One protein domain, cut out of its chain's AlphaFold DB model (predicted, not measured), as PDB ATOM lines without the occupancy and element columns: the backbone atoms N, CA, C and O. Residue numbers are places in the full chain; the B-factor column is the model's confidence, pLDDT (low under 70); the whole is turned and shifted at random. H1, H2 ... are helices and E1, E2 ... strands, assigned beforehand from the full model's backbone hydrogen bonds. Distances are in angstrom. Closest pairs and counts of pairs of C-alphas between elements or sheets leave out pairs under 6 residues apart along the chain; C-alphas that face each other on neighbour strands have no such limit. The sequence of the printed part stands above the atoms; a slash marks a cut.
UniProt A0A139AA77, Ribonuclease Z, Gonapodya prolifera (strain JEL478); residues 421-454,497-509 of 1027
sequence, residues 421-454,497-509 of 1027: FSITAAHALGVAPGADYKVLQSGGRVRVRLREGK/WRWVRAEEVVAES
ATOM      1  N   PHE A 421     387.581 281.847 264.723       85.19
ATOM      2  CA  PHE A 421     386.327 281.508 264.054       85.19
ATOM      3  C   PHE A 421     386.552 280.359 263.057       85.19
ATOM      4  O   PHE A 421     387.320 280.486 262.099       85.19
ATOM      5  N   SER A 422     385.881 279.236 263.288       86.31
ATOM      6  CA  SER A 422     385.929 278.034 262.465       86.31
ATOM      7  C   SER A 422     384.849 278.093 261.388       86.31
ATOM      8  O   SER A 422     383.680 277.801 261.630       86.31
ATOM      9  N   ILE A 423     385.264 278.424 260.162       86.38
ATOM     10  CA  ILE A 423     384.407 278.381 258.964       86.38
ATOM     11  C   ILE A 423     383.764 276.992 258.801       86.38
ATOM     12  O   ILE A 423     382.604 276.894 258.420       86.38
ATOM     13  N   THR A 424     384.488 275.920 259.138       84.50
ATOM     14  CA  THR A 424     383.982 274.542 259.062       84.50
ATOM     15  C   THR A 424     382.872 274.276 260.081       84.50
ATOM     16  O   THR A 424     381.868 273.672 259.717       84.50
ATOM     17  N   ALA A 425     383.010 274.751 261.325       85.25
ATOM     18  CA  ALA A 425     381.951 274.629 262.333       85.25
ATOM     19  C   ALA A 425     380.737 275.493 261.960       85.25
ATOM     20  O   ALA A 425     379.615 275.002 261.947       85.25
ATOM     21  N   ALA A 426     380.972 276.742 261.546       86.62
ATOM     22  CA  ALA A 426     379.926 277.635 261.059       86.62
ATOM     23  C   ALA A 426     379.134 277.012 259.895       86.62
ATOM     24  O   ALA A 426     377.907 277.009 259.927       86.62
ATOM     25  N   HIS A 427     379.812 276.410 258.910       86.81
ATOM     26  CA  HIS A 427     379.144 275.673 257.838       86.81
ATOM     27  C   HIS A 427     378.389 274.436 258.341       86.81
ATOM     28  O   HIS A 427     377.279 274.200 257.874       86.81
ATOM     29  N   ALA A 428     378.940 273.655 259.276       84.31
ATOM     30  CA  ALA A 428     378.260 272.477 259.823       84.31
ATOM     31  C   ALA A 428     376.927 272.840 260.505       84.31
ATOM     32  O   ALA A 428     375.933 272.151 260.292       84.31
ATOM     33  N   LEU A 429     376.889 273.967 261.224       86.88
ATOM     34  CA  LEU A 429     375.684 274.525 261.852       86.88
ATOM     35  C   LEU A 429     374.822 275.371 260.883       86.88
ATOM     36  O   LEU A 429     373.941 276.102 261.319       86.88
ATOM     37  N   GLY A 430     375.073 275.330 259.569       83.38
ATOM     38  CA  GLY A 430     374.247 276.009 258.556       83.38
ATOM     39  C   GLY A 430     374.471 277.520 258.383       83.38
ATOM     40  O   GLY A 430     373.745 278.159 257.621       83.38
ATOM     41  N   VAL A 431     375.472 278.116 259.037       85.31
ATOM     42  CA  VAL A 431     375.762 279.558 258.945       85.31
ATOM     43  C   VAL A 431     376.430 279.902 257.609       85.31
ATOM     44  O   VAL A 431     377.562 279.495 257.325       85.31
ATOM     45  N   ALA A 432     375.754 280.724 256.805       77.19
ATOM     46  CA  ALA A 432     376.271 281.212 255.531       77.19
ATOM     47  C   ALA A 432     377.406 282.254 255.703       77.19
ATOM     48  O   ALA A 432     377.380 283.064 256.634       77.19
ATOM     49  N   PRO A 433     378.392 282.305 254.787       78.38
ATOM     50  CA  PRO A 433     379.432 283.330 254.797       78.38
ATOM     51  C   PRO A 433     378.862 284.718 254.468       78.38
ATOM     52  O   PRO A 433     378.138 284.897 253.485       78.38
ATOM     53  N   GLY A 434     379.226 285.730 255.261       79.44
ATOM     54  CA  GLY A 434     378.778 287.108 255.044       79.44
ATOM     55  C   GLY A 434     378.754 287.956 256.315       79.44
ATOM     56  O   GLY A 434     379.714 287.966 257.085       79.44
ATOM     57  N   ALA A 435     377.660 288.695 256.516       77.69
ATOM     58  CA  ALA A 435     377.458 289.538 257.696       77.69
ATOM     59  C   ALA A 435     377.392 288.715 258.995       77.69
ATOM     60  O   ALA A 435     377.945 289.131 260.010       77.69
ATOM     61  N   ASP A 436     376.804 287.522 258.932       82.69
ATOM     62  CA  ASP A 436     376.584 286.622 260.069       82.69
ATOM     63  C   ASP A 436     377.900 286.194 260.733       82.69
ATOM     64  O   ASP A 436     378.007 286.137 261.957       82.69
ATOM     65  N   TYR A 437     378.956 286.018 259.930       87.19
ATOM     66  CA  TYR A 437     380.309 285.766 260.431       87.19
ATOM     67  C   TYR A 437     380.833 286.931 261.274       87.19
ATOM     68  O   TYR A 437     381.485 286.685 262.282       87.19
ATOM     69  N   LYS A 438     380.542 288.189 260.908       81.62
ATOM     70  CA  LYS A 438     380.945 289.352 261.715       81.62
ATOM     71  C   LYS A 438     380.188 289.394 263.039       81.62
ATOM     72  O   LYS A 438     380.811 289.652 264.059       81.62
ATOM     73  N   VAL A 439     378.884 289.095 263.023       81.94
ATOM     74  CA  VAL A 439     378.045 289.034 264.235       81.94
ATOM     75  C   VAL A 439     378.593 287.995 265.216       81.94
ATOM     76  O   VAL A 439     378.798 288.309 266.388       81.94
ATOM     77  N   LEU A 440     378.901 286.788 264.736       84.00
ATOM     78  CA  LEU A 440     379.493 285.718 265.546       84.00
ATOM     79  C   LEU A 440     380.922 286.063 266.005       84.00
ATOM     80  O   LEU A 440     381.262 285.855 267.165       84.00
ATOM     81  N   GLN A 441     381.751 286.664 265.144       80.31
ATOM     82  CA  GLN A 441     383.099 287.130 265.511       80.31
ATOM     83  C   GLN A 441     383.091 288.257 266.558       80.31
ATOM     84  O   GLN A 441     384.071 288.402 267.282       80.31
ATOM     85  N   SER A 442     382.000 289.022 266.679       79.06
ATOM     86  CA  SER A 442     381.801 290.017 267.743       79.06
ATOM     87  C   SER A 442     381.141 289.462 269.018       79.06
ATOM     88  O   SER A 442     380.645 290.244 269.822       79.06
ATOM     89  N   GLY A 443     381.086 288.136 269.209       80.75
ATOM     90  CA  GLY A 443     380.437 287.519 270.379       80.75
ATOM     91  C   GLY A 443     378.903 287.510 270.321       80.75
ATOM     92  O   GLY A 443     378.238 287.345 271.339       80.75
ATOM     93  N   GLY A 444     378.326 287.737 269.139       84.81
ATOM     94  CA  GLY A 444     376.885 287.703 268.911       84.81
ATOM     95  C   GLY A 444     376.350 286.298 268.622       84.81
ATOM     96  O   GLY A 444     377.048 285.291 268.713       84.81
ATOM     97  N   ARG A 445     375.079 286.243 268.222       88.25
ATOM     98  CA  ARG A 445     374.372 285.018 267.823       88.25
ATOM     99  C   ARG A 445     373.537 285.264 266.572       88.25
ATOM    100  O   ARG A 445     373.027 286.370 266.387       88.25
ATOM    101  N   VAL A 446     373.353 284.235 265.752       86.88
ATOM    102  CA  VAL A 446     372.524 284.277 264.532       86.88
ATOM    103  C   VAL A 446     371.544 283.108 264.510       86.88
ATOM    104  O   VAL A 446     371.749 282.116 265.211       86.88
ATOM    105  N   ARG A 447     370.456 283.225 263.743       83.25
ATOM    106  CA  ARG A 447     369.495 282.128 263.561       83.25
ATOM    107  C   ARG A 447     369.835 281.319 262.316       83.25
ATOM    108  O   ARG A 447     370.195 281.892 261.293       83.25
ATOM    109  N   VAL A 448     369.658 280.007 262.405       83.69
ATOM    110  CA  VAL A 448     369.783 279.055 261.295       83.69
ATOM    111  C   VAL A 448     368.512 278.213 261.208       83.69
ATOM    112  O   VAL A 448     367.892 277.901 262.228       83.69
ATOM    113  N   ARG A 449     368.094 277.887 259.982       74.38
ATOM    114  CA  ARG A 449     366.865 277.133 259.707       74.38
ATOM    115  C   ARG A 449     367.125 275.641 259.896       74.38
ATOM    116  O   ARG A 449     368.054 275.101 259.294       74.38
ATOM    117  N   LEU A 450     366.303 274.980 260.704       72.00
ATOM    118  CA  LEU A 450     366.322 273.524 260.831       72.00
ATOM    119  C   LEU A 450     365.429 272.890 259.749       72.00
ATOM    120  O   LEU A 450     364.540 273.534 259.184       72.00
ATOM    121  N   ARG A 451     365.658 271.610 259.457       67.56
ATOM    122  CA  ARG A 451     364.727 270.744 258.716       67.56
ATOM    123  C   ARG A 451     364.603 269.429 259.471       67.56
ATOM    124  O   ARG A 451     365.619 268.866 259.863       67.56
ATOM    125  N   GLU A 452     363.375 268.959 259.689       67.56
ATOM    126  CA  GLU A 452     363.098 267.698 260.406       67.56
ATOM    127  C   GLU A 452     363.815 267.625 261.777       67.56
ATOM    128  O   GLU A 452     364.416 266.614 262.143       67.56
ATOM    129  N   GLY A 453     363.820 268.745 262.516       63.31
ATOM    130  CA  GLY A 453     364.501 268.883 263.810       63.31
ATOM    131  C   GLY A 453     366.039 268.874 263.764       63.31
ATOM    132  O   GLY A 453     366.672 268.846 264.819       63.31
ATOM    133  N   LYS A 454     366.661 268.891 262.578       59.75
ATOM    134  CA  LYS A 454     368.120 268.815 262.387       59.75
ATOM    135  C   LYS A 454     368.680 270.035 261.665       59.75
ATOM    136  O   LYS A 454     368.002 270.701 260.885       59.75
ATOM    137  N   TRP A 497     363.711 276.932 263.970       77.06
ATOM    138  CA  TRP A 497     364.914 277.774 263.968       77.06
ATOM    139  C   TRP A 497     365.785 277.524 265.205       77.06
ATOM    140  O   TRP A 497     365.295 277.559 266.334       77.06
ATOM    141  N   ARG A 498     367.101 277.378 265.011       84.00
ATOM    142  CA  ARG A 498     368.099 277.342 266.096       84.00
ATOM    143  C   ARG A 498     368.874 278.655 266.158       84.00
ATOM    144  O   ARG A 498     369.183 279.250 265.130       84.00
ATOM    145  N   TRP A 499     369.233 279.089 267.365       87.00
ATOM    146  CA  TRP A 499     370.291 280.082 267.560       87.00
ATOM    147  C   TRP A 499     371.656 279.391 267.594       87.00
ATOM    148  O   TRP A 499     371.866 278.507 268.422       87.00
ATOM    149  N   VAL A 500     372.579 279.842 266.749       87.88
ATOM    150  CA  VAL A 500     374.015 279.554 266.855       87.88
ATOM    151  C   VAL A 500     374.664 280.735 267.573       87.88
ATOM    152  O   VAL A 500     374.537 281.878 267.116       87.88
ATOM    153  N   ARG A 501     375.326 280.485 268.705       88.81
ATOM    154  CA  ARG A 501     376.139 281.482 269.426       88.81
ATOM    155  C   ARG A 501     377.586 281.481 268.933       88.81
ATOM    156  O   ARG A 501     378.019 280.544 268.262       88.81
ATOM    157  N   ALA A 502     378.339 282.523 269.277       85.38
ATOM    158  CA  ALA A 502     379.753 282.634 268.933       85.38
ATOM    159  C   ALA A 502     380.564 281.441 269.467       85.38
ATOM    160  O   ALA A 502     381.357 280.870 268.728       85.38
ATOM    161  N   GLU A 503     380.295 281.007 270.697       84.94
ATOM    162  CA  GLU A 503     380.952 279.880 271.383       84.94
ATOM    163  C   GLU A 503     380.828 278.536 270.637       84.94
ATOM    164  O   GLU A 503     381.628 277.631 270.848       84.94
ATOM    165  N   GLU A 504     379.835 278.389 269.755       86.88
ATOM    166  CA  GLU A 504     379.587 277.155 268.990       86.88
ATOM    167  C   GLU A 504     380.387 277.107 267.670       86.88
ATOM    168  O   GLU A 504     380.418 276.081 266.990       86.88
ATOM    169  N   VAL A 505     381.041 278.214 267.292       86.50
ATOM    170  CA  VAL A 505     381.782 278.370 266.021       86.50
ATOM    171  C   VAL A 505     383.145 279.051 266.169       86.50
ATOM    172  O   VAL A 505     383.980 278.953 265.272       86.50
ATOM    173  N   VAL A 506     383.394 279.747 267.274       82.19
ATOM    174  CA  VAL A 506     384.683 280.319 267.668       82.19
ATOM    175  C   VAL A 506     385.310 279.361 268.674       82.19
ATOM    176  O   VAL A 506     384.653 278.952 269.625       82.19
ATOM    177  N   ALA A 507     386.573 278.985 268.464       78.00
ATOM    178  CA  ALA A 507     387.305 278.172 269.437       78.00
ATOM    179  C   ALA A 507     387.411 278.876 270.807       78.00
ATOM    180  O   ALA A 507     387.187 280.082 270.915       78.00
ATOM    181  N   GLU A 508     387.827 278.157 271.847       75.75
ATOM    182  CA  GLU A 508     388.090 278.786 273.142       75.75
ATOM    183  C   GLU A 508     389.191 279.857 273.045       75.75
ATOM    184  O   GLU A 508     390.176 279.726 272.305       75.75
ATOM    185  N   SER A 509     389.016 280.939 273.806       74.31
ATOM    186  CA  SER A 509     390.046 281.959 273.991       74.31
ATOM    187  C   SER A 509     391.195 281.381 274.812       74.31
ATOM    188  O   SER A 509     390.978 280.816 275.882       74.31
TER     189      SER A 509
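Overview. This is residues 421 to 454 and 497 to 509 of the 1027 residues of the protein "Ribonuclease Z" of Gonapodya prolifera (strain JEL478) (UniProt A0A139AA77). A narrow antiparallel ribbon of two strands, E1 and E2, makes much of the length, and two short helices, H1 and H2, lie toward the end where E1 begins and E2 ends. H2 packs on that end of the ribbon, mostly on E1, while H1 is held a little off, apart from H2 and from both strands. The printed part has 47 residues with two named helices and two named strands, in the order H1, H2, E1, E2, and its class is mixed, helices and strands. It is compact, with a radius of gyration of the C-alphas of 10.0 A, yet elongated in outline, spanning 33 by 19 by 15 A.

Along the chain. Start at Phe 421 and go on to C-alpha 423 at (384.407, 278.381, 258.964), where H1 begins; it covers residues 423 to 428 and is 8.6 A long. Next look at residues 435 to 441 for H2, 9.9 A from first to last C-alpha. Find C-alpha 445 at (374.372, 285.018, 267.823); from there E1 runs through residues 445 to 451 over 19.5 A. Past the cut, E2 takes residues 497 to 501, 13.0 A long, and ends with C-alpha 501 at (376.139, 281.482, 269.426). Residues 502 to 504 are a helical run too short to bear a name.

Arrangement. Begin with the sheet, where E1 and E2 are antiparallel neighbours at 144 degrees between their directions. The C-alphas of 445 and 501 face each other at 4.3 A, and those of 449 and 497 at 4.7 A. Look for N 446 and O 500 at 3.0 A and N 498 and O 448 at 2.9 A, both within hydrogen-bond range. H2 comes nearest to E1 with the C-alphas of Asp 436 and Val 446, 6.5 A apart. Its closest C-alphas to E2 are those of Leu 440 and Arg 501, at 6.7 A. H1 is apart from E1. H1 and E2 are only just apart, their closest C-alphas 8.5 A from each other, and H1 and H2 are only just apart at 8.2 A. In H1 and H2 every O i to N i+4 pair is within hydrogen-bond range.

Size, cuts and confidence. The two C-alphas farthest apart are those of Glu 452 and Ser 509, 33.4 A. Residues 455 to 496 are not printed, and C-alphas 454 and 497 stand 9.6 A apart across this cut, which falls in the link from E1 to E2. Of the links printed whole, H2 to E1 is tight and H1 to H2 is short. The mean pLDDT of the printed part is 81.3; look for low confidence, under 70, at residues 451 to 454.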